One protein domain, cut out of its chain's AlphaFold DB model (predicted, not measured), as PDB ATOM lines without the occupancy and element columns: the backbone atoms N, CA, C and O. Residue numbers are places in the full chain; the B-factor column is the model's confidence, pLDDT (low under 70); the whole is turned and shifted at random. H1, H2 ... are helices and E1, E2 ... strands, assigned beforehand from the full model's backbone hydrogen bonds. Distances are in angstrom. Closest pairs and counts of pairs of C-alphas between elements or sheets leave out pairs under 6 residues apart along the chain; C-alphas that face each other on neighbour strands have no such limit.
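What this domain is: This is residues 11 to 79 and 87 to 180 of the 194 residues of an uncharacterized protein of Nitrospinae bacterium (UniProt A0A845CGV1). One sheet of eight strands is curled like part of a barrel, with H1 over one half of its outer face, H2 over the other half, and H3 off the sheet at the end of a long link. E1 and E5 join the halves, each of which is a right-handed split strand-helix-strand unit with two strands between its own: E1, H1, E2 round E3 and E4, and E5, H2, E6 round E8 and E7. The 163 printed residues run E1 H1 E2 E3 E4 E5 H2 E6 E7 E8 H3; the mixed sheet has the order E2 E3 E4 E1 E5 E8 E7 E6, and the class is mixed, helices and strands. The whole is compact, with a radius of gyration of the C-alphas of 16.2 A and spans of 46 by 42 by 27 A.

How they stand to each other: E1, residues 11 to 17, is parallel to E4, residues 64 to 68, with N 16 and O 65 at 2.8 A. H1, residues 21 to 31, is on the sheet at a height of 9.8 A, along the strands, at 4 degrees on the local plane to E3, residues 51 to 56. E2, residues 35 to 40, E3 and E4 form a meander, each strand the antiparallel neighbour of the one before; N 37 and O 54 are 2.8 A apart, N 53 and O 66 2.9 A. E5, residues 92 to 96, is antiparallel to E1, with N 12 and O 94 at 2.9 A. H2, residues 100 to 112, is on the sheet at a height of 9.2 A; its closest C-alphas to E8, residues 150 to 155, are those of Arg 100 and Cys 155, 6.3 A apart. E6, residues 117 to 123, E7, residues 139 to 144, and E8 form a second meander, with N 122 and O 140 at 2.9 A and N 141 and O 153 at 2.9 A. E8 is parallel to E5, with N 95 and O 152 at 2.9 A. H3, residues 169 to 178, is not on the sheet. In H1, H2 and H3 every O i to N i+4 pair is within hydrogen-bond range.

Where its parts are: E1 begins at C-alpha 11 (24.531, 29.298, -13.930) and is 18.3 A long. H1 spans 14.2 A, E2 14.9 A, E3 16.9 A, E4 13.1 A and E5 13.2 A. H2 spans 18.5 A from C-alpha 100 (33.786, 29.961, 0.130). E6 spans 14.5 A, E7 17.6 A and E8 16.7 A. H3 spans 14.2 A and ends at C-alpha 178 (34.568, 37.165, 5.503).

The domain as a whole: The C-alphas of Glu 79 and Gly 180 are farthest apart, 51.5 A. Residues 80 to 86, in the link from E4 to E5, are not printed, and C-alphas 79 and 87 are 9.2 A apart. The links E6 to E7 and E8 to H3 are long. Residues 79, 87 and 88 have pLDDT under 70.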
ATOM      1  N   LEU A  11      23.619  28.954 -12.833       97.56
ATOM      2  CA  LEU A  11      24.531  29.298 -13.930       97.56
ATOM      3  C   LEU A  11      24.611  30.829 -13.963       97.56
ATOM      4  O   LEU A  11      23.573  31.458 -14.177       97.56
ATOM      5  N   GLN A  12      25.774  31.421 -13.694       97.56
ATOM      6  CA  GLN A  12      25.857  32.867 -13.464       97.56
ATOM      7  C   GLN A  12      26.365  33.645 -14.671       97.56
ATOM      8  O   GLN A  12      25.660  34.542 -15.124       97.56
ATOM      9  N   HIS A  13      27.533  33.301 -15.212       97.88
ATOM     10  CA  HIS A  13      28.081  33.999 -16.372       97.88
ATOM     11  C   HIS A  13      28.598  33.042 -17.444       97.88
ATOM     12  O   HIS A  13      28.828  31.850 -17.217       97.88
ATOM     13  N   ALA A  14      28.758  33.591 -18.646       96.38
ATOM     14  CA  ALA A  14      29.405  32.926 -19.764       96.38
ATOM     15  C   ALA A  14      30.483  33.835 -20.356       96.38
ATOM     16  O   ALA A  14      30.244  35.016 -20.623       96.38
ATOM     17  N   ALA A  15      31.653  33.262 -20.613       94.62
ATOM     18  CA  ALA A  15      32.686  33.909 -21.399       94.62
ATOM     19  C   ALA A  15      32.619  33.407 -22.838       94.62
ATOM     20  O   ALA A  15      32.623  32.199 -23.087       94.62
ATOM     21  N   ILE A  16      32.584  34.324 -23.797       93.12
ATOM     22  CA  ILE A  16      32.495  34.010 -25.222       93.12
ATOM     23  C   ILE A  16      33.647  34.644 -25.987       93.12
ATOM     24  O   ILE A  16      34.155  35.703 -25.634       93.12
ATOM     25  N   LYS A  17      34.056  33.983 -27.063       90.38
ATOM     26  CA  LYS A  17      35.103  34.476 -27.959       90.38
ATOM     27  C   LYS A  17      34.462  35.358 -29.023       90.38
ATOM     28  O   LYS A  17      33.487  34.935 -29.643       90.38
ATOM     29  N   VAL A  18      35.016  36.543 -29.248       89.44
ATOM     30  CA  VAL A  18      34.590  37.470 -30.302       89.44
ATOM     31  C   VAL A  18      35.766  37.795 -31.218       89.44
ATOM     32  O   VAL A  18      36.918  37.796 -30.793       89.44
ATOM     33  N   HIS A  19      35.473  38.030 -32.495       85.31
ATOM     34  CA  HIS A  19      36.490  38.294 -33.520       85.31
ATOM     35  C   HIS A  19      36.781  39.792 -33.700       85.31
ATOM     36  O   HIS A  19      37.856  40.146 -34.168       85.31
ATOM     37  N   ASP A  20      35.829  40.655 -33.334       88.31
ATOM     38  CA  ASP A  20      35.919  42.114 -33.422       88.31
ATOM     39  C   ASP A  20      35.305  42.704 -32.147       88.31
ATOM     40  O   ASP A  20      34.098  42.582 -31.903       88.31
ATOM     41  N   ILE A  21      36.156  43.283 -31.298       93.31
ATOM     42  CA  ILE A  21      35.742  43.825 -30.003       93.31
ATOM     43  C   ILE A  21      34.918  45.106 -30.146       93.31
ATOM     44  O   ILE A  21      33.987  45.309 -29.370       93.31
ATOM     45  N   GLU A  22      35.182  45.943 -31.148       93.94
ATOM     46  CA  GLU A  22      34.446  47.194 -31.332       93.94
ATOM     47  C   GLU A  22      33.035  46.920 -31.859       93.94
ATOM     48  O   GLU A  22      32.061  47.449 -31.318       93.94
ATOM     49  N   ALA A  23      32.894  46.005 -32.824       93.19
ATOM     50  CA  ALA A  23      31.582  45.539 -33.274       93.19
ATOM     51  C   ALA A  23      30.800  44.851 -32.139       93.19
ATOM     52  O   ALA A  23      29.590  45.048 -31.999       93.19
ATOM     53  N   ALA A  24      31.481  44.061 -31.301       93.88
ATOM     54  CA  ALA A  24      30.853  43.415 -30.154       93.88
ATOM     55  C   ALA A  24      30.406  44.428 -29.088       93.88
ATOM     56  O   ALA A  24      29.297  44.303 -28.575       93.88
ATOM     57  N   LYS A  25      31.218  45.448 -28.778       95.38
ATOM     58  CA  LYS A  25      30.852  46.524 -27.844       95.38
ATOM     59  C   LYS A  25      29.644  47.304 -28.347       95.38
ATOM     60  O   LYS A  25      28.709  47.507 -27.580       95.38
ATOM     61  N   ASP A  26      29.610  47.681 -29.624       96.44
ATOM     62  CA  ASP A  26      28.446  48.366 -30.195       96.44
ATOM     63  C   ASP A  26      27.169  47.516 -30.086       96.44
ATOM     64  O   ASP A  26      26.109  47.989 -29.669       96.44
ATOM     65  N   PHE A  27      27.276  46.216 -30.359       96.88
ATOM     66  CA  PHE A  27      26.150  45.304 -30.216       96.88
ATOM     67  C   PHE A  27      25.712  45.128 -28.752       96.88
ATOM     68  O   PHE A  27      24.562  45.388 -28.405       96.88
ATOM     69  N   TYR A  28      26.606  44.702 -27.862       97.38
ATOM     70  CA  TYR A  28      26.230  44.373 -26.487       97.38
ATOM     71  C   TYR A  28      25.897  45.611 -25.651       97.38
ATOM     72  O   TYR A  28      24.921  45.591 -24.904       97.38
ATOM     73  N   VAL A  29      26.643  46.704 -25.802       95.50
ATOM     74  CA  VAL A  29      26.425  47.929 -25.024       95.50
ATOM     75  C   VAL A  29      25.351  48.794 -25.674       95.50
ATOM     76  O   VAL A  29      24.305  49.021 -25.073       95.50
ATOM     77  N   ASN A  30      25.559  49.245 -26.914       95.75
ATOM     78  CA  ASN A  30      24.672  50.248 -27.516       95.75
ATOM     79  C   ASN A  30      23.343  49.651 -27.997       95.75
ATOM     80  O   ASN A  30      22.316  50.330 -27.939       95.75
ATOM     81  N   THR A  31      23.338  48.396 -28.461       97.44
ATOM     82  CA  THR A  31      22.110  47.747 -28.953       97.44
ATOM     83  C   THR A  31      21.374  46.980 -27.856       97.44
ATOM     84  O   THR A  31      20.153  47.088 -27.759       97.44
ATOM     85  N   LEU A  32      22.087  46.198 -27.036       97.38
ATOM     86  CA  LEU A  32      21.469  45.337 -26.018       97.38
ATOM     87  C   LEU A  32      21.438  45.940 -24.605       97.38
ATOM     88  O   LEU A  32      20.688  45.442 -23.767       97.38
ATOM     89  N   GLY A  33      22.185  47.015 -24.341       96.56
ATOM     90  CA  GLY A  33      22.130  47.746 -23.072       96.56
ATOM     91  C   GLY A  33      22.981  47.165 -21.939       96.56
ATOM     92  O   GLY A  33      22.717  47.474 -20.778       96.56
ATOM     93  N   PHE A  34      23.982  46.331 -22.235       97.00
ATOM     94  CA  PHE A  34      24.968  45.913 -21.232       97.00
ATOM     95  C   PHE A  34      25.841  47.094 -20.795       97.00
ATOM     96  O   PHE A  34      26.064  48.036 -21.550       97.00
ATOM     97  N   THR A  35      26.387  47.020 -19.584       95.50
ATOM     98  CA  THR A  35      27.395  47.967 -19.091       95.50
ATOM     99  C   THR A  35      28.748  47.275 -19.015       95.50
ATOM    100  O   THR A  35      28.843  46.189 -18.449       95.50
ATOM    101  N   ILE A  36      29.795  47.899 -19.558       95.75
ATOM    102  CA  ILE A  36      31.171  47.425 -19.366       95.75
ATOM    103  C   ILE A  36      31.584  47.736 -17.931       95.75
ATOM    104  O   ILE A  36      31.575  48.892 -17.498       95.75
ATOM    105  N   SER A  37      31.937  46.693 -17.195       95.31
ATOM    106  CA  SER A  37      32.561  46.834 -15.887       95.31
ATOM    107  C   SER A  37      34.032  47.147 -16.062       95.31
ATOM    108  O   SER A  37      34.485  48.146 -15.515       95.31
ATOM    109  N   GLU A  38      34.738  46.365 -16.884       93.75
ATOM    110  CA  GLU A  38      36.169  46.522 -17.138       93.75
ATOM    111  C   GLU A  38      36.559  45.972 -18.515       93.75
ATOM    112  O   GLU A  38      35.921  45.052 -19.032       93.75
ATOM    113  N   ILE A  39      37.630  46.510 -19.103       94.12
ATOM    114  CA  ILE A  39      38.253  45.955 -20.310       94.12
ATOM    115  C   ILE A  39      39.774  46.047 -20.217       94.12
ATOM    116  O   ILE A  39      40.330  47.055 -19.775       94.12
ATOM    117  N   PHE A  40      40.423  44.982 -20.673       92.50
ATOM    118  CA  PHE A  40      41.864  44.821 -20.733       92.50
ATOM    119  C   PHE A  40      42.280  44.434 -22.141       92.50
ATOM    120  O   PHE A  40      41.741  43.492 -22.727       92.50
ATOM    121  N   GLU A  41      43.264  45.152 -22.669       93.38
ATOM    122  CA  GLU A  41      43.813  44.880 -23.992       93.38
ATOM    123  C   GLU A  41      44.635  43.579 -23.998       93.38
ATOM    124  O   GLU A  41      45.185  43.183 -22.960       93.38
ATOM    125  N   PRO A  42      44.770  42.909 -25.155       92.19
ATOM    126  CA  PRO A  42      45.602  41.722 -25.277       92.19
ATOM    127  C   PRO A  42      47.026  41.938 -24.756       92.19
ATOM    128  O   PRO A  42      47.666  42.946 -25.059       92.19
ATOM    129  N   GLY A  43      47.531  40.985 -23.967       88.50
ATOM    130  CA  GLY A  43      48.878  41.050 -23.393       88.50
ATOM    131  C   GLY A  43      49.055  42.051 -22.245       88.50
ATOM    132  O   GLY A  43      50.188  42.297 -21.840       88.50
ATOM    133  N   THR A  44      47.973  42.640 -21.719       88.75
ATOM    134  CA  THR A  44      48.049  43.554 -20.559       88.75
ATOM    135  C   THR A  44      47.756  42.881 -19.219       88.75
ATOM    136  O   THR A  44      48.043  43.459 -18.171       88.75
ATOM    137  N   VAL A  45      47.226  41.657 -19.246       81.44
ATOM    138  CA  VAL A  45      46.842  40.882 -18.063       81.44
ATOM    139  C   VAL A  45      47.537  39.530 -18.081       81.44
ATOM    140  O   VAL A  45      47.281  38.706 -18.961       81.44
ATOM    141  N   GLY A  46      48.388  39.294 -17.080       77.88
ATOM    142  CA  GLY A  46      49.199  38.079 -16.997       77.88
ATOM    143  C   GLY A  46      49.985  37.821 -18.287       77.88
ATOM    144  O   GLY A  46      50.374  38.754 -18.987       77.88
ATOM    145  N   ASP A  47      50.171  36.544 -18.621       81.00
ATOM    146  CA  ASP A  47      50.788  36.104 -19.881       81.00
ATOM    147  C   ASP A  47      49.735  35.789 -20.969       81.00
ATOM    148  O   ASP A  47      49.994  35.014 -21.897       81.00
ATOM    149  N   PHE A  48      48.515  36.334 -20.861       83.25
ATOM    150  CA  PHE A  48      47.442  36.010 -21.802       83.25
ATOM    151  C   PHE A  48      47.606  36.730 -23.149       83.25
ATOM    152  O   PHE A  48      47.708  37.956 -23.195       83.25
ATOM    153  N   PRO A  49      47.552  35.996 -24.281       88.12
ATOM    154  CA  PRO A  49      47.680  36.583 -25.617       88.12
ATOM    155  C   PRO A  49      46.384  37.247 -26.118       88.12
ATOM    156  O   PRO A  49      46.311  37.667 -27.270       88.12
ATOM    157  N   PHE A  50      45.342  37.297 -25.289       90.75
ATOM    158  CA  PHE A  50      44.014  37.815 -25.609       90.75
ATOM    159  C   PHE A  50      43.599  38.884 -24.596       90.75
ATOM    160  O   PHE A  50      44.109  38.930 -23.477       90.75
ATOM    161  N   GLY A  51      42.685  39.754 -25.010       93.12
ATOM    162  CA  GLY A  51      42.025  40.741 -24.173       93.12
ATOM    163  C   GLY A  51      40.769  40.180 -23.511       93.12
ATOM    164  O   GLY A  51      40.222  39.149 -23.922       93.12
ATOM    165  N   LEU A  52      40.319  40.886 -22.478       94.00
ATOM    166  CA  LEU A  52      39.177  40.541 -21.634       94.00
ATOM    167  C   LEU A  52      38.245  41.748 -21.558       94.00
ATOM    168  O   LEU A  52      38.706  42.848 -21.277       94.00
ATOM    169  N   CYS A  53      36.948  41.568 -21.785       95.88
ATOM    170  CA  CYS A  53      35.951  42.627 -21.630       95.88
ATOM    171  C   CYS A  53      34.789  42.110 -20.783       95.88
ATOM    172  O   CYS A  53      33.942  41.346 -21.251       95.88
ATOM    173  N   PHE A  54      34.761  42.538 -19.525       96.19
ATOM    174  CA  PHE A  54      33.767  42.155 -18.536       96.19
ATOM    175  C   PHE A  54      32.553  43.072 -18.634       96.19
ATOM    176  O   PHE A  54      32.660  44.296 -18.522       96.19
ATOM    177  N   MET A  55      31.378  42.481 -18.823       96.50
ATOM    178  CA  MET A  55      30.125  43.201 -18.991       96.50
ATOM    179  C   MET A  55      29.049  42.659 -18.060       96.50
ATOM    180  O   MET A  55      28.946  41.455 -17.824       96.50
ATOM    181  N   ARG A  56      28.191  43.555 -17.582       96.50
ATOM    182  CA  ARG A  56      27.069  43.230 -16.702       96.50
ATOM    183  C   ARG A  56      25.741  43.731 -17.252       96.50
ATOM    184  O   ARG A  56      25.671  44.760 -17.929       96.50
ATOM    185  N   CYS A  57      24.690  43.000 -16.920       96.81
ATOM    186  CA  CYS A  57      23.295  43.413 -17.029       96.81
ATOM    187  C   CYS A  57      22.575  43.365 -15.667       96.81
ATOM    188  O   CYS A  57      21.406  43.739 -15.576       96.81
ATOM    189  N   THR A  58      23.276  42.938 -14.615       96.56
ATOM    190  CA  THR A  58      22.854  42.982 -13.214       96.56
ATOM    191  C   THR A  58      23.738  43.953 -12.413       96.56
ATOM    192  O   THR A  58      24.506  44.739 -12.970       96.56
ATOM    193  N   GLU A  59      23.609  43.930 -11.088       96.75
ATOM    194  CA  GLU A  59      24.469  44.669 -10.156       96.75
ATOM    195  C   GLU A  59      25.842  44.022  -9.930       96.75
ATOM    196  O   GLU A  59      26.684  44.619  -9.270       96.75
ATOM    197  N   LEU A  60      26.081  42.821 -10.457       97.50
ATOM    198  CA  LEU A  60      27.328  42.089 -10.254       97.50
ATOM    199  C   LEU A  60      28.423  42.551 -11.219       97.50
ATOM    200  O   LEU A  60      28.136  43.140 -12.259       97.50
ATOM    201  N   HIS A  61      29.684  42.264 -10.891       97.12
ATOM    202  CA  HIS A  61      30.840  42.665 -11.690       97.12
ATOM    203  C   HIS A  61      30.697  42.247 -13.149       97.12
ATOM    204  O   HIS A  61      30.984  43.036 -14.042       97.12
ATOM    205  N   HIS A  62      30.215  41.041 -13.425       97.62
ATOM    206  CA  HIS A  62      29.894  40.644 -14.785       97.62
ATOM    207  C   HIS A  62      28.863  39.529 -14.821       97.62
ATOM    208  O   HIS A  62      28.795  38.695 -13.924       97.62
ATOM    209  N   ASP A  63      28.095  39.513 -15.903       97.38
ATOM    210  CA  ASP A  63      27.211  38.416 -16.305       97.38
ATOM    211  C   ASP A  63      27.687  37.803 -17.638       97.38
ATOM    212  O   ASP A  63      27.264  36.717 -18.035       97.38
ATOM    213  N   MET A  64      28.588  38.497 -18.344       96.81
ATOM    214  CA  MET A  64      29.205  38.041 -19.583       96.81
ATOM    215  C   MET A  64      30.627  38.587 -19.720       96.81
ATOM    216  O   MET A  64      30.897  39.734 -19.368       96.81
ATOM    217  N   ASN A  65      31.525  37.780 -20.279       94.94
ATOM    218  CA  ASN A  65      32.896  38.180 -20.591       94.94
ATOM    219  C   ASN A  65      33.181  37.963 -22.085       94.94
ATOM    220  O   ASN A  65      32.862  36.904 -22.631       94.94
ATOM    221  N   LEU A  66      33.759  38.955 -22.761       94.94
ATOM    222  CA  LEU A  66      34.229  38.812 -24.137       94.94
ATOM    223  C   LEU A  66      35.738  38.601 -24.159       94.94
ATOM    224  O   LEU A  66      36.503  39.428 -23.673       94.94
ATOM    225  N   ILE A  67      36.146  37.518 -24.807       93.25
ATOM    226  CA  ILE A  67      37.539  37.187 -25.081       93.25
ATOM    227  C   ILE A  67      37.841  37.577 -26.521       93.25
ATOM    228  O   ILE A  67      37.154  37.116 -27.439       93.25
ATOM    229  N   PHE A  68      38.854  38.410 -26.728       92.56
ATOM    230  CA  PHE A  68      39.199  38.944 -28.046       92.56
ATOM    231  C   PHE A  68      40.712  38.960 -28.265       92.56
ATOM    232  O   PHE A  68      41.485  38.910 -27.320       92.56
ATOM    233  N   TRP A  69      41.153  39.010 -29.515       91.88
ATOM    234  CA  TRP A  69      42.571  38.986 -29.888       91.88
ATOM    235  C   TRP A  69      42.966  40.297 -30.566       91.88
ATOM    236  O   TRP A  69      42.072  41.053 -30.962       91.88
ATOM    237  N   PRO A  70      44.276  40.564 -30.743       90.31
ATOM    238  CA  PRO A  70      44.719  41.609 -31.655       90.31
ATOM    239  C   PRO A  70      44.047  41.472 -33.027       90.31
ATOM    240  O   PRO A  70      43.685  40.370 -33.459       90.31
ATOM    241  N   GLU A  71      43.867  42.601 -33.709       85.75
ATOM    242  CA  GLU A  71      43.162  42.654 -34.989       85.75
ATOM    243  C   GLU A  71      43.748  41.646 -35.994       85.75
ATOM    244  O   GLU A  71      44.936  41.668 -36.312       85.75
ATOM    245  N   GLY A  72      42.898  40.741 -36.492       81.50
ATOM    246  CA  GLY A  72      43.283  39.712 -37.461       81.50
ATOM    247  C   GLY A  72      43.989  38.475 -36.885       81.50
ATOM    248  O   GLY A  72      44.252  37.543 -37.643       81.50
ATOM    249  N   GLU A  73      44.261  38.422 -35.578       86.31
ATOM    250  CA  GLU A  73      44.901  37.268 -34.920       86.31
ATOM    251  C   GLU A  73      43.895  36.303 -34.269       86.31
ATOM    252  O   GLU A  73      44.226  35.158 -33.956       86.31
ATOM    253  N   GLY A  74      42.652  36.751 -34.078       77.94
ATOM    254  CA  GLY A  74      41.571  35.945 -33.517       77.94
ATOM    255  C   GLY A  74      40.977  34.930 -34.501       77.94
ATOM    256  O   GLY A  74      41.149  35.044 -35.718       77.94
ATOM    257  N   PRO A  75      40.230  33.930 -34.001       74.88
ATOM    258  CA  PRO A  75      39.512  33.002 -34.865       74.88
ATOM    259  C   PRO A  75      38.476  33.748 -35.718       74.88
ATOM    260  O   PRO A  75      37.723  34.580 -35.210       74.88
ATOM    261  N   ALA A  76      38.419  33.422 -37.011       74.31
ATOM    262  CA  ALA A  76      37.422  33.987 -37.914       74.31
ATOM    263  C   ALA A  76      35.995  33.607 -37.466       74.31
ATOM    264  O   ALA A  76      35.785  32.490 -36.976       74.31
ATOM    265  N   PRO A  77      35.007  34.506 -37.638       73.06
ATOM    266  CA  PRO A  77      33.618  34.160 -37.387       73.06
ATOM    267  C   PRO A  77      33.146  33.065 -38.360       73.06
ATOM    268  O   PRO A  77      33.682  32.953 -39.466       73.06
ATOM    269  N   PRO A  78      32.113  32.286 -37.993       71.19
ATOM    270  CA  PRO A  78      31.470  31.355 -38.913       71.19
ATOM    271  C   PRO A  78      31.026  32.045 -40.212       71.19
ATOM    272  O   PRO A  78      30.472  33.144 -40.159       71.19
ATOM    273  N   GLU A  79      31.169  31.370 -41.357       69.31
ATOM    274  CA  GLU A  79      30.668  31.873 -42.651       69.31
ATOM    275  C   GLU A  79      29.130  32.019 -42.675       69.31
ATOM    276  O   GLU A  79      28.592  32.859 -43.399       69.31
ATOM    277  N   GLN A  87      32.971  26.303 -35.571       60.72
ATOM    278  CA  GLN A  87      33.962  27.362 -35.351       60.72
ATOM    279  C   GLN A  87      33.425  28.477 -34.433       60.72
ATOM    280  O   GLN A  87      32.407  29.091 -34.730       60.72
ATOM    281  N   THR A  88      34.164  28.748 -33.343       61.47
ATOM    282  CA  THR A  88      33.874  29.649 -32.193       61.47
ATOM    283  C   THR A  88      32.606  29.318 -31.387       61.47
ATOM    284  O   THR A  88      31.648  28.778 -31.926       61.47
ATOM    285  N   GLY A  89      32.577  29.630 -30.081       73.62
ATOM    286  CA  GLY A  89      31.295  29.583 -29.355       73.62
ATOM    287  C   GLY A  89      31.314  29.714 -27.834       73.62
ATOM    288  O   GLY A  89      30.327  30.164 -27.267       73.62
ATOM    289  N   LEU A  90      32.405  29.362 -27.160       85.56
ATOM    290  CA  LEU A  90      32.480  29.456 -25.702       85.56
ATOM    291  C   LEU A  90      33.946  29.486 -25.262       85.56
ATOM    292  O   LEU A  90      34.801  28.820 -25.859       85.56
ATOM    293  N   HIS A  91      34.248  30.296 -24.257       86.69
ATOM    294  CA  HIS A  91      35.488  30.215 -23.499       86.69
ATOM    295  C   HIS A  91      35.255  29.383 -22.239       86.69
ATOM    296  O   HIS A  91      35.871  28.333 -22.116       86.69
ATOM    297  N   HIS A  92      34.317  29.794 -21.379       93.56
ATOM    298  CA  HIS A  92      33.860  29.017 -20.224       93.56
ATOM    299  C   HIS A  92      32.416  29.366 -19.843       93.56
ATOM    300  O   HIS A  92      31.893  30.409 -20.244       93.56
ATOM    301  N   ILE A  93      31.795  28.502 -19.044       97.25
ATOM    302  CA  ILE A  93      30.580  28.799 -18.274       97.25
ATOM    303  C   ILE A  93      30.880  28.697 -16.783       97.25
ATOM    304  O   ILE A  93      31.681  27.854 -16.385       97.25
ATOM    305  N   ALA A  94      30.201  29.507 -15.976       98.00
ATOM    306  CA  ALA A  94      30.443  29.562 -14.542       98.00
ATOM    307  C   ALA A  94      29.205  29.212 -13.715       98.00
ATOM    308  O   ALA A  94      28.111  29.744 -13.936       98.00
ATOM    309  N   PHE A  95      29.395  28.338 -12.729       98.31
ATOM    310  CA  PHE A  95      28.377  27.959 -11.757       98.31
ATOM    311  C   PHE A  95      28.717  28.525 -10.385       98.31
ATOM    312  O   PHE A  95      29.816  28.329  -9.871       98.31
ATOM    313  N   GLU A  96      27.745  29.204  -9.786       98.38
ATOM    314  CA  GLU A  96      27.916  29.785  -8.461       98.38
ATOM    315  C   GLU A  96      27.593  28.756  -7.369       98.38
ATOM    316  O   GLU A  96      26.649  27.966  -7.494       98.38
ATOM    317  N   VAL A  97      28.376  28.785  -6.296       98.00
ATOM    318  CA  VAL A  97      28.113  28.105  -5.024       98.00
ATOM    319  C   VAL A  97      27.833  29.138  -3.932       98.00
ATOM    320  O   VAL A  97      28.126  30.319  -4.092       98.00
ATOM    321  N   GLU A  98      27.215  28.705  -2.837       96.25
ATOM    322  CA  GLU A  98      26.697  29.601  -1.794       96.25
ATOM    323  C   GLU A  98      27.769  30.501  -1.170       96.25
ATOM    324  O   GLU A  98      27.543  31.699  -1.004       96.25
ATOM    325  N   ASP A  99      28.923  29.930  -0.830       95.44
ATOM    326  CA  ASP A  99      30.019  30.625  -0.166       95.44
ATOM    327  C   ASP A  99      31.362  29.904  -0.374       95.44
ATOM    328  O   ASP A  99      31.449  28.837  -0.994       95.44
ATOM    329  N   ARG A 100      32.423  30.497   0.184       95.19
ATOM    330  CA  ARG A 100      33.786  29.961   0.130       95.19
ATOM    331  C   ARG A 100      33.910  28.573   0.761       95.19
ATOM    332  O   ARG A 100      34.635  27.739   0.233       95.19
ATOM    333  N   ALA A 101      33.196  28.296   1.851       94.75
ATOM    334  CA  ALA A 101      33.263  26.983   2.490       94.75
ATOM    335  C   ALA A 101      32.715  25.895   1.554       94.75
ATOM    336  O   ALA A 101      33.301  24.821   1.431       94.75
ATOM    337  N   GLN A 102      31.633  26.195   0.834       96.12
ATOM    338  CA  GLN A 102      31.089  25.305  -0.184       96.12
ATOM    339  C   GLN A 102      32.034  25.150  -1.382       96.12
ATOM    340  O   GLN A 102      32.157  24.047  -1.917       96.12
ATOM    341  N   LEU A 103      32.731  26.213  -1.793       97.00
ATOM    342  CA  LEU A 103      33.760  26.132  -2.834       97.00
ATOM    343  C   LEU A 103      34.922  25.212  -2.419       97.00
ATOM    344  O   LEU A 103      35.334  24.360  -3.208       97.00
ATOM    345  N   ASP A 104      35.390  25.315  -1.174       95.88
ATOM    346  CA  ASP A 104      36.445  24.460  -0.614       95.88
ATOM    347  C   ASP A 104      36.010  22.981  -0.535       95.88
ATOM    348  O   ASP A 104      36.797  22.065  -0.813       95.88
ATOM    349  N   GLU A 105      34.735  22.718  -0.208       96.56
ATOM    350  CA  GLU A 105      34.149  21.373  -0.281       96.56
ATOM    351  C   GLU A 105      34.166  20.824  -1.715       96.56
ATOM    352  O   GLU A 105      34.497  19.652  -1.925       96.56
ATOM    353  N   TRP A 106      33.828  21.655  -2.709       97.31
ATOM    354  CA  TRP A 106      33.889  21.278  -4.122       97.31
ATOM    355  C   TRP A 106      35.317  20.991  -4.578       97.31
ATOM    356  O   TRP A 106      35.527  19.952  -5.202       97.31
ATOM    357  N   ALA A 107      36.290  21.833  -4.225       96.94
ATOM    358  CA  ALA A 107      37.700  21.602  -4.533       96.94
ATOM    359  C   ALA A 107      38.173  20.244  -3.984       96.94
ATOM    360  O   ALA A 107      38.631  19.385  -4.739       96.94
ATOM    361  N   SER A 108      37.930  19.997  -2.692       96.56
ATOM    362  CA  SER A 108      38.290  18.740  -2.019       96.56
ATOM    363  C   SER A 108      37.630  17.517  -2.669       96.56
ATOM    364  O   SER A 108      38.237  16.452  -2.803       96.56
ATOM    365  N   TYR A 109      36.362  17.646  -3.067       97.19
ATOM    366  CA  TYR A 109      35.630  16.576  -3.737       97.19
ATOM    367  C   TYR A 109      36.176  16.282  -5.140       97.19
ATOM    368  O   TYR A 109      36.289  15.113  -5.509       97.19
ATOM    369  N   LEU A 110      36.506  17.313  -5.923       96.62
ATOM    370  CA  LEU A 110      37.053  17.169  -7.276       96.62
ATOM    371  C   LEU A 110      38.425  16.486  -7.255       96.62
ATOM    372  O   LEU A 110      38.636  15.546  -8.021       96.62
ATOM    373  N   GLU A 111      39.296  16.874  -6.321       96.00
ATOM    374  CA  GLU A 111      40.602  16.237  -6.117       96.00
ATOM    375  C   GLU A 111      40.472  14.743  -5.795       96.00
ATOM    376  O   GLU A 111      41.145  13.912  -6.403       96.00
ATOM    377  N   GLU A 112      39.563  14.359  -4.891       96.62
ATOM    378  CA  GLU A 112      39.330  12.942  -4.579       96.62
ATOM    379  C   GLU A 112      38.772  12.160  -5.778       96.62
ATOM    380  O   GLU A 112      38.982  10.952  -5.907       96.62
ATOM    381  N   LYS A 113      38.030  12.834  -6.661       96.94
ATOM    382  CA  LYS A 113      37.544  12.252  -7.916       96.94
ATOM    383  C   LYS A 113      38.588  12.231  -9.021       96.94
ATOM    384  O   LYS A 113      38.252  11.775 -10.111       96.94
ATOM    385  N   GLU A 114      39.810  12.676  -8.738       96.56
ATOM    386  CA  GLU A 114      40.894  12.776  -9.713       96.56
ATOM    387  C   GLU A 114      40.482  13.640 -10.921       96.56
ATOM    388  O   GLU A 114      40.916  13.414 -12.050       96.56
ATOM    389  N   ILE A 115      39.607  14.627 -10.685       96.06
ATOM    390  CA  ILE A 115      39.251  15.648 -11.668       96.06
ATOM    391  C   ILE A 115      40.253  16.785 -11.508       96.06
ATOM    392  O   ILE A 115      40.342  17.404 -10.451       96.06
ATOM    393  N   GLU A 116      41.011  17.044 -12.567       96.88
ATOM    394  CA  GLU A 116      42.022  18.093 -12.581       96.88
ATOM    395  C   GLU A 116      41.385  19.482 -12.438       96.88
ATOM    396  O   GLU A 116      40.573  19.901 -13.269       96.88
ATOM    397  N   ILE A 117      41.807  20.202 -11.398       97.25
ATOM    398  CA  ILE A 117      41.633  21.647 -11.271       97.25
ATOM    399  C   ILE A 117      42.852  22.284 -11.934       97.25
ATOM    400  O   ILE A 117      43.940  22.300 -11.360       97.25
ATOM    401  N   PHE A 118      42.697  22.756 -13.170       95.00
ATOM    402  CA  PHE A 118      43.830  23.277 -13.941       95.00
ATOM    403  C   PHE A 118      44.146  24.743 -13.613       95.00
ATOM    404  O   PHE A 118      45.202  25.246 -13.997       95.00
ATOM    405  N   TRP A 119      43.243  25.439 -12.915       94.44
ATOM    406  CA  TRP A 119      43.481  26.767 -12.355       94.44
ATOM    407  C   TRP A 119      42.629  26.971 -11.098       94.44
ATOM    408  O   TRP A 119      41.446  26.641 -11.073       94.44
ATOM    409  N   GLY A 120      43.244  27.527 -10.058       94.12
ATOM    410  CA  GLY A 120      42.636  27.776  -8.760       94.12
ATOM    411  C   GLY A 120      42.828  26.600  -7.795       94.12
ATOM    412  O   GLY A 120      43.542  25.650  -8.127       94.12
ATOM    413  N   PRO A 121      42.214  26.644  -6.602       95.38
ATOM    414  CA  PRO A 121      41.406  27.748  -6.078       95.38
ATOM    415  C   PRO A 121      42.178  29.075  -5.998       95.38
ATOM    416  O   PRO A 121      43.320  29.106  -5.542       95.38
ATOM    417  N   SER A 122      41.558  30.157  -6.462       95.62
ATOM    418  CA  SER A 122      42.138  31.501  -6.534       95.62
ATOM    419  C   SER A 122      41.148  32.557  -6.065       95.62
ATOM    420  O   SER A 122      39.939  32.340  -6.089       95.62
ATOM    421  N   ILE A 123      41.672  33.726  -5.701       97.06
ATOM    422  CA  ILE A 123      40.890  34.940  -5.479       97.06
ATOM    423  C   ILE A 123      41.185  35.890  -6.631       97.06
ATOM    424  O   ILE A 123      42.282  36.446  -6.693       97.06
ATOM    425  N   HIS A 124      40.204  36.106  -7.501       95.31
ATOM    426  CA  HIS A 124      40.309  37.061  -8.594       95.31
ATOM    427  C   HIS A 124      40.182  38.481  -8.067       95.31
ATOM    428  O   HIS A 124      39.097  39.045  -8.016       95.31
ATOM    429  N   SER A 125      41.293  39.060  -7.627       95.44
ATOM    430  CA  SER A 125      41.329  40.454  -7.197       95.44
ATOM    431  C   SER A 125      42.694  41.083  -7.461       95.44
ATOM    432  O   SER A 125      43.720  40.469  -7.143       95.44
ATOM    433  N   PRO A 126      42.743  42.338  -7.944       93.25
ATOM    434  CA  PRO A 126      43.995  43.064  -8.103       93.25
ATOM    435  C   PRO A 126      44.493  43.673  -6.786       93.25
ATOM    436  O   PRO A 126      45.632  44.129  -6.706       93.25
ATOM    437  N   THR A 127      43.639  43.743  -5.761       95.69
ATOM    438  CA  THR A 127      43.922  44.484  -4.521       95.69
ATOM    439  C   THR A 127      43.827  43.630  -3.264       95.69
ATOM    440  O   THR A 127      44.387  44.017  -2.237       95.69
ATOM    441  N   HIS A 128      43.157  42.474  -3.318       96.50
ATOM    442  CA  HIS A 128      43.078  41.562  -2.186       96.50
ATOM    443  C   HIS A 128      44.480  41.110  -1.730       96.50
ATOM    444  O   HIS A 128      45.314  40.804  -2.582       96.50
ATOM    445  N   PRO A 129      44.754  40.982  -0.414       96.38
ATOM    446  CA  PRO A 129      46.055  40.518   0.085       96.38
ATOM    447  C   PRO A 129      46.514  39.151  -0.449       96.38
ATOM    448  O   PRO A 129      47.709  38.886  -0.523       96.38
ATOM    449  N   GLU A 130      45.558  38.297  -0.807       96.00
ATOM    450  CA  GLU A 130      45.759  36.960  -1.390       96.00
ATOM    451  C   GLU A 130      45.255  36.885  -2.847       96.00
ATOM    452  O   GLU A 130      45.000  35.803  -3.365       96.00
ATOM    453  N   GLY A 131      45.016  38.041  -3.473       94.94
ATOM    454  CA  GLY A 131      44.508  38.139  -4.837       94.94
ATOM    455  C   GLY A 131      45.548  37.726  -5.874       94.94
ATOM    456  O   GLY A 131      46.749  37.933  -5.691       94.94
ATOM    457  N   ASP A 132      45.086  37.151  -6.976       93.38
ATOM    458  CA  ASP A 132      45.932  36.691  -8.080       93.38
ATOM    459  C   ASP A 132      46.197  37.763  -9.153       93.38
ATOM    460  O   ASP A 132      46.871  37.489 -10.146       93.38
ATOM    461  N   GLY A 133      45.699  38.987  -8.957       90.31
ATOM    462  CA  GLY A 133      45.849  40.082  -9.913       90.31
ATOM    463  C   GLY A 133      44.731  40.177 -10.952       90.31
ATOM    464  O   GLY A 133      44.731  41.144 -11.711       90.31
ATOM    465  N   PHE A 134      43.801  39.217 -10.995       90.31
ATOM    466  CA  PHE A 134      42.629  39.248 -11.873       90.31
ATOM    467  C   PHE A 134      41.461  40.000 -11.226       90.31
ATOM    468  O   PHE A 134      41.593  40.523 -10.129       90.31
ATOM    469  N   TRP A 135      40.317  40.097 -11.902       90.06
ATOM    470  CA  TRP A 135      39.198  40.956 -11.500       90.06
ATOM    471  C   TRP A 135      37.899  40.172 -11.338       90.06
ATOM    472  O   TRP A 135      37.772  39.057 -11.835       90.06
ATOM    473  N   GLY A 136      36.924  40.777 -10.659       92.31
ATOM    474  CA  GLY A 136      35.650  40.144 -10.303       92.31
ATOM    475  C   GLY A 136      35.455  39.947  -8.801       92.31
ATOM    476  O   GLY A 136      34.320  39.779  -8.362       92.31
ATOM    477  N   GLU A 137      36.534  40.039  -8.019       96.19
ATOM    478  CA  GLU A 137      36.615  39.849  -6.559       96.19
ATOM    479  C   GLU A 137      36.165  38.466  -6.052       96.19
ATOM    480  O   GLU A 137      36.148  38.232  -4.838       96.19
ATOM    481  N   ASN A 138      35.840  37.553  -6.971       97.00
ATOM    482  CA  ASN A 138      35.315  36.227  -6.690       97.00
ATOM    483  C   ASN A 138      36.410  35.229  -6.311       97.00
ATOM    484  O   ASN A 138      37.561  35.320  -6.745       97.00
ATOM    485  N   HIS A 139      36.020  34.231  -5.521       98.12
ATOM    486  CA  HIS A 139      36.810  33.015  -5.342       98.12
ATOM    487  C   HIS A 139      36.423  32.032  -6.435       98.12
ATOM    488  O   HIS A 139      35.230  31.817  -6.637       98.12
ATOM    489  N   ALA A 140      37.391  31.428  -7.117       97.75
ATOM    490  CA  ALA A 140      37.123  30.583  -8.276       97.75
ATOM    491  C   ALA A 140      38.088  29.404  -8.404       97.75
ATOM    492  O   ALA A 140      39.250  29.467  -7.996       97.75
ATOM    493  N   LEU A 141      37.601  28.336  -9.033       98.00
ATOM    494  CA  LEU A 141      38.399  27.233  -9.556       98.00
ATOM    495  C   LEU A 141      37.869  26.805 -10.925       98.00
ATOM    496  O   LEU A 141      36.680  26.957 -11.217       98.00
ATOM    497  N   TYR A 142      38.746  26.239 -11.749       97.81
ATOM    498  CA  TYR A 142      38.445  25.875 -13.127       97.81
ATOM    499  C   TYR A 142      38.771  24.411 -13.401       97.81
ATOM    500  O   TYR A 142      39.858  23.919 -13.089       97.81
ATOM    501  N   ILE A 143      37.818  23.732 -14.034       97.31
ATOM    502  CA  ILE A 143      37.905  22.334 -14.460       97.31
ATOM    503  C   ILE A 143      37.471  22.199 -15.919       97.31
ATOM    504  O   ILE A 143      36.853  23.097 -16.493       97.31
ATOM    505  N   SER A 144      37.780  21.057 -16.528       94.12
ATOM    506  CA  SER A 144      37.255  20.694 -17.846       94.12
ATOM    507  C   SER A 144      36.226  19.580 -17.730       94.12
ATOM    508  O   SER A 144      36.425  18.608 -17.000       94.12
ATOM    509  N   ASP A 145      35.136  19.693 -18.483       92.62
ATOM    510  CA  ASP A 145      34.235  18.561 -18.687       92.62
ATOM    511  C   ASP A 145      34.888  17.487 -19.593       92.62
ATOM    512  O   ASP A 145      35.941  17.721 -20.195       92.62
ATOM    513  N   PRO A 146      34.273  16.298 -19.758       91.00
ATOM    514  CA  PRO A 146      34.825  15.245 -20.615       91.00
ATOM    515  C   PRO A 146      34.976  15.610 -22.104       91.00
ATOM    516  O   PRO A 146      35.605  14.862 -22.848       91.00
ATOM    517  N   SER A 147      34.367  16.709 -22.557       85.62
ATOM    518  CA  SER A 147      34.470  17.239 -23.924       85.62
ATOM    519  C   SER A 147      35.465  18.401 -24.036       85.62
ATOM    520  O   SER A 147      35.633  18.947 -25.126       85.62
ATOM    521  N   GLY A 148      36.139  18.769 -22.941       81.81
ATOM    522  CA  GLY A 148      37.083  19.883 -22.889       81.81
ATOM    523  C   GLY A 148      36.423  21.258 -22.774       81.81
ATOM    524  O   GLY A 148      37.089  22.265 -23.009       81.81
ATOM    525  N   ASN A 149      35.131  21.333 -22.434       86.81
ATOM    526  CA  ASN A 149      34.503  22.609 -22.104       86.81
ATOM    527  C   ASN A 149      35.027  23.084 -20.748       86.81
ATOM    528  O   ASN A 149      34.976  22.341 -19.767       86.81
ATOM    529  N   CYS A 150      35.494  24.329 -20.697       94.69
ATOM    530  CA  CYS A 150      35.929  24.946 -19.453       94.69
ATOM    531  C   CYS A 150      34.716  25.301 -18.586       94.69
ATOM    532  O   CYS A 150      33.759  25.934 -19.051       94.69
ATOM    533  N   ILE A 151      34.779  24.884 -17.326       97.00
ATOM    534  CA  ILE A 151      33.787  25.158 -16.298       97.00
ATOM    535  C   ILE A 151      34.489  25.879 -15.153       97.00
ATOM    536  O   ILE A 151      35.460  25.368 -14.600       97.00
ATOM    537  N   GLU A 152      33.949  27.029 -14.774       98.31
ATOM    538  CA  GLU A 152      34.285  27.718 -13.534       98.31
ATOM    539  C   GLU A 152      33.278  27.342 -12.441       98.31
ATOM    540  O   GLU A 152      32.065  27.282 -12.679       98.31
ATOM    541  N   ILE A 153      33.776  27.093 -11.234       98.25
ATOM    542  CA  ILE A 153      32.974  27.031 -10.012       98.25
ATOM    543  C   ILE A 153      33.464  28.162  -9.118       98.25
ATOM    544  O   ILE A 153      34.662  28.249  -8.852       98.25
ATOM    545  N   PHE A 154      32.558  29.031  -8.678       98.44
ATOM    546  CA  PHE A 154      32.946  30.252  -7.974       98.44
ATOM    547  C   PHE A 154      31.925  30.690  -6.917       98.44
ATOM    548  O   PHE A 154      30.783  30.228  -6.908       98.44
ATOM    549  N   CYS A 155      32.320  31.621  -6.051       97.75
ATOM    550  CA  CYS A 155      31.425  32.368  -5.164       97.75
ATOM    551  C   CYS A 155      31.876  33.832  -5.023       97.75
ATOM    552  O   CYS A 155      32.972  34.196  -5.447       97.75
ATOM    553  N   ASP A 156      31.039  34.669  -4.404       96.62
ATOM    554  CA  ASP A 156      31.369  36.059  -4.044       96.62
ATOM    555  C   ASP A 156      31.721  36.983  -5.236       96.62
ATOM    556  O   ASP A 156      32.655  37.777  -5.154       96.62
ATOM    557  N   MET A 157      30.956  36.951  -6.338       97.75
ATOM    558  CA  MET A 157      31.096  37.973  -7.393       97.75
ATOM    559  C   MET A 157      30.854  39.380  -6.833       97.75
ATOM    560  O   MET A 157      29.849  39.609  -6.152       97.75
ATOM    561  N   ALA A 158      31.736  40.330  -7.159       97.56
ATOM    562  CA  ALA A 158      31.637  41.692  -6.651       97.56
ATOM    563  C   ALA A 158      30.306  42.347  -7.015       97.56
ATOM    564  O   ALA A 158      29.859  42.274  -8.158       97.56
ATOM    565  N   VAL A 159      29.713  43.064  -6.063       97.75
ATOM    566  CA  VAL A 159      28.626  44.006  -6.352       97.75
ATOM    567  C   VAL A 159      29.243  45.319  -6.819       97.75
ATOM    568  O   VAL A 159      30.184  45.816  -6.204       97.75
ATOM    569  N   MET A 160      28.706  45.901  -7.885       96.81
ATOM    570  CA  MET A 160      29.145  47.170  -8.459       96.81
ATOM    571  C   MET A 160      28.282  48.328  -7.956       96.81
ATOM    572  O   MET A 160      27.063  48.227  -7.832       96.81
ATOM    573  N   ASP A 161      28.911  49.472  -7.717       94.25
ATOM    574  CA  ASP A 161      28.225  50.736  -7.502       94.25
ATOM    575  C   ASP A 161      27.668  51.262  -8.846       94.25
ATOM    576  O   ASP A 161      28.433  51.483  -9.797       94.25
ATOM    577  N   PRO A 162      26.343  51.486  -8.952       87.25
ATOM    578  CA  PRO A 162      25.692  51.796 -10.224       87.25
ATOM    579  C   PRO A 162      25.985  53.208 -10.743       87.25
ATOM    580  O   PRO A 162      25.692  53.497 -11.900       87.25
ATOM    581  N   TYR A 163      26.548  54.095  -9.919       89.88
ATOM    582  CA  TYR A 163      26.814  55.488 -10.286       89.88
ATOM    583  C   TYR A 163      28.282  55.742 -10.618       89.88
ATOM    584  O   TYR A 163      28.594  56.655 -11.379       89.88
ATOM    585  N   THR A 164      29.184  54.961 -10.028       91.44
ATOM    586  CA  THR A 164      30.632  55.162 -10.147       91.44
ATOM    587  C   THR A 164      31.328  54.099 -10.986       91.44
ATOM    588  O   THR A 164      32.492  54.296 -11.330       91.44
ATOM    589  N   ASN A 165      30.640  53.004 -11.331       91.75
ATOM    590  CA  ASN A 165      31.214  51.852 -12.036       91.75
ATOM    591  C   ASN A 165      32.399  51.211 -11.289       91.75
ATOM    592  O   ASN A 165      33.308  50.661 -11.903       91.75
ATOM    593  N   ARG A 166      32.407  51.317  -9.958       93.31
ATOM    594  CA  ARG A 166      33.418  50.722  -9.074       93.31
ATOM    595  C   ARG A 166      32.837  49.525  -8.353       93.31
ATOM    596  O   ARG A 166      31.628  49.472  -8.157       93.31
ATOM    597  N   VAL A 167      33.692  48.631  -7.866       96.50
ATOM    598  CA  VAL A 167      33.271  47.669  -6.841       96.50
ATOM    599  C   VAL A 167      32.693  48.441  -5.650       96.50
ATOM    600  O   VAL A 167      33.283  49.415  -5.176       96.50
ATOM    601  N   ASN A 168      31.515  48.021  -5.194       97.06
ATOM    602  CA  ASN A 168      30.826  48.595  -4.053       97.06
ATOM    603  C   ASN A 168      31.723  48.492  -2.813       97.06
ATOM    604  O   ASN A 168      32.143  47.402  -2.418       97.06
ATOM    605  N   GLU A 169      32.024  49.641  -2.206       96.44
ATOM    606  CA  GLU A 169      32.995  49.684  -1.117       96.44
ATOM    607  C   GLU A 169      32.523  48.877   0.092       96.44
ATOM    608  O   GLU A 169      33.294  48.087   0.617       96.44
ATOM    609  N   GLU A 170      31.267  49.010   0.519       97.44
ATOM    610  CA  GLU A 170      30.758  48.267   1.676       97.44
ATOM    611  C   GLU A 170      30.852  46.751   1.466       97.44
ATOM    612  O   GLU A 170      31.411  46.055   2.318       97.44
ATOM    613  N   TRP A 171      30.419  46.267   0.297       97.69
ATOM    614  CA  TRP A 171      30.541  44.864  -0.096       97.69
ATOM    615  C   TRP A 171      31.997  44.383  -0.042       97.69
ATOM    616  O   TRP A 171      32.276  43.337   0.546       97.69
ATOM    617  N   PHE A 172      32.938  45.164  -0.584       97.69
ATOM    618  CA  PHE A 172      34.363  44.820  -0.598       97.69
ATOM    619  C   PHE A 172      34.943  44.735   0.819       97.69
ATOM    620  O   PHE A 172      35.642  43.783   1.166       97.69
ATOM    621  N   ARG A 173      34.608  45.708   1.679       97.62
ATOM    622  CA  ARG A 173      35.022  45.720   3.092       97.62
ATOM    623  C   ARG A 173      34.486  44.497   3.835       97.62
ATOM    624  O   ARG A 173      35.206  43.907   4.639       97.62
ATOM    625  N   ASP A 174      33.235  44.123   3.581       97.44
ATOM    626  CA  ASP A 174      32.615  42.947   4.189       97.44
ATOM    627  C   ASP A 174      33.252  41.651   3.691       97.44
ATOM    628  O   ASP A 174      33.505  40.753   4.492       97.44
ATOM    629  N   ARG A 175      33.573  41.570   2.398       96.38
ATOM    630  CA  ARG A 175      34.275  40.434   1.795       96.38
ATOM    631  C   ARG A 175      35.673  40.234   2.393       96.38
ATOM    632  O   ARG A 175      36.012  39.108   2.745       96.38
ATOM    633  N   LEU A 176      36.444  41.300   2.639       97.62
ATOM    634  CA  LEU A 176      37.714  41.197   3.381       97.62
ATOM    635  C   LEU A 176      37.521  40.573   4.768       97.62
ATOM    636  O   LEU A 176      38.276  39.686   5.160       97.62
ATOM    637  N   SER A 177      36.481  41.000   5.489       97.12
ATOM    638  CA  SER A 177      36.169  40.444   6.805       97.12
ATOM    639  C   SER A 177      35.731  38.979   6.740       97.12
ATOM    640  O   SER A 177      36.089  38.226   7.646       97.12
ATOM    641  N   ARG A 178      34.960  38.573   5.717       95.38
ATOM    642  CA  ARG A 178      34.568  37.165   5.503       95.38
ATOM    643  C   ARG A 178      35.789  36.279   5.272       95.38
ATOM    644  O   ARG A 178      35.838  35.176   5.804       95.38
ATOM    645  N   ASP A 179      36.799  36.806   4.586       95.62
ATOM    646  CA  ASP A 179      38.060  36.111   4.322       95.62
ATOM    647  C   ASP A 179      39.097  36.224   5.447       95.62
ATOM    648  O   ASP A 179      40.229  35.777   5.300       95.62
ATOM    649  N   GLY A 180      38.718  36.780   6.601       96.56
ATOM    650  CA  GLY A 180      39.578  36.827   7.784       96.56
ATOM    651  C   GLY A 180      40.602  37.965   7.790       96.56
ATOM    652  O   GLY A 180      41.492  37.979   8.644       96.56
TER     653      GLY A 180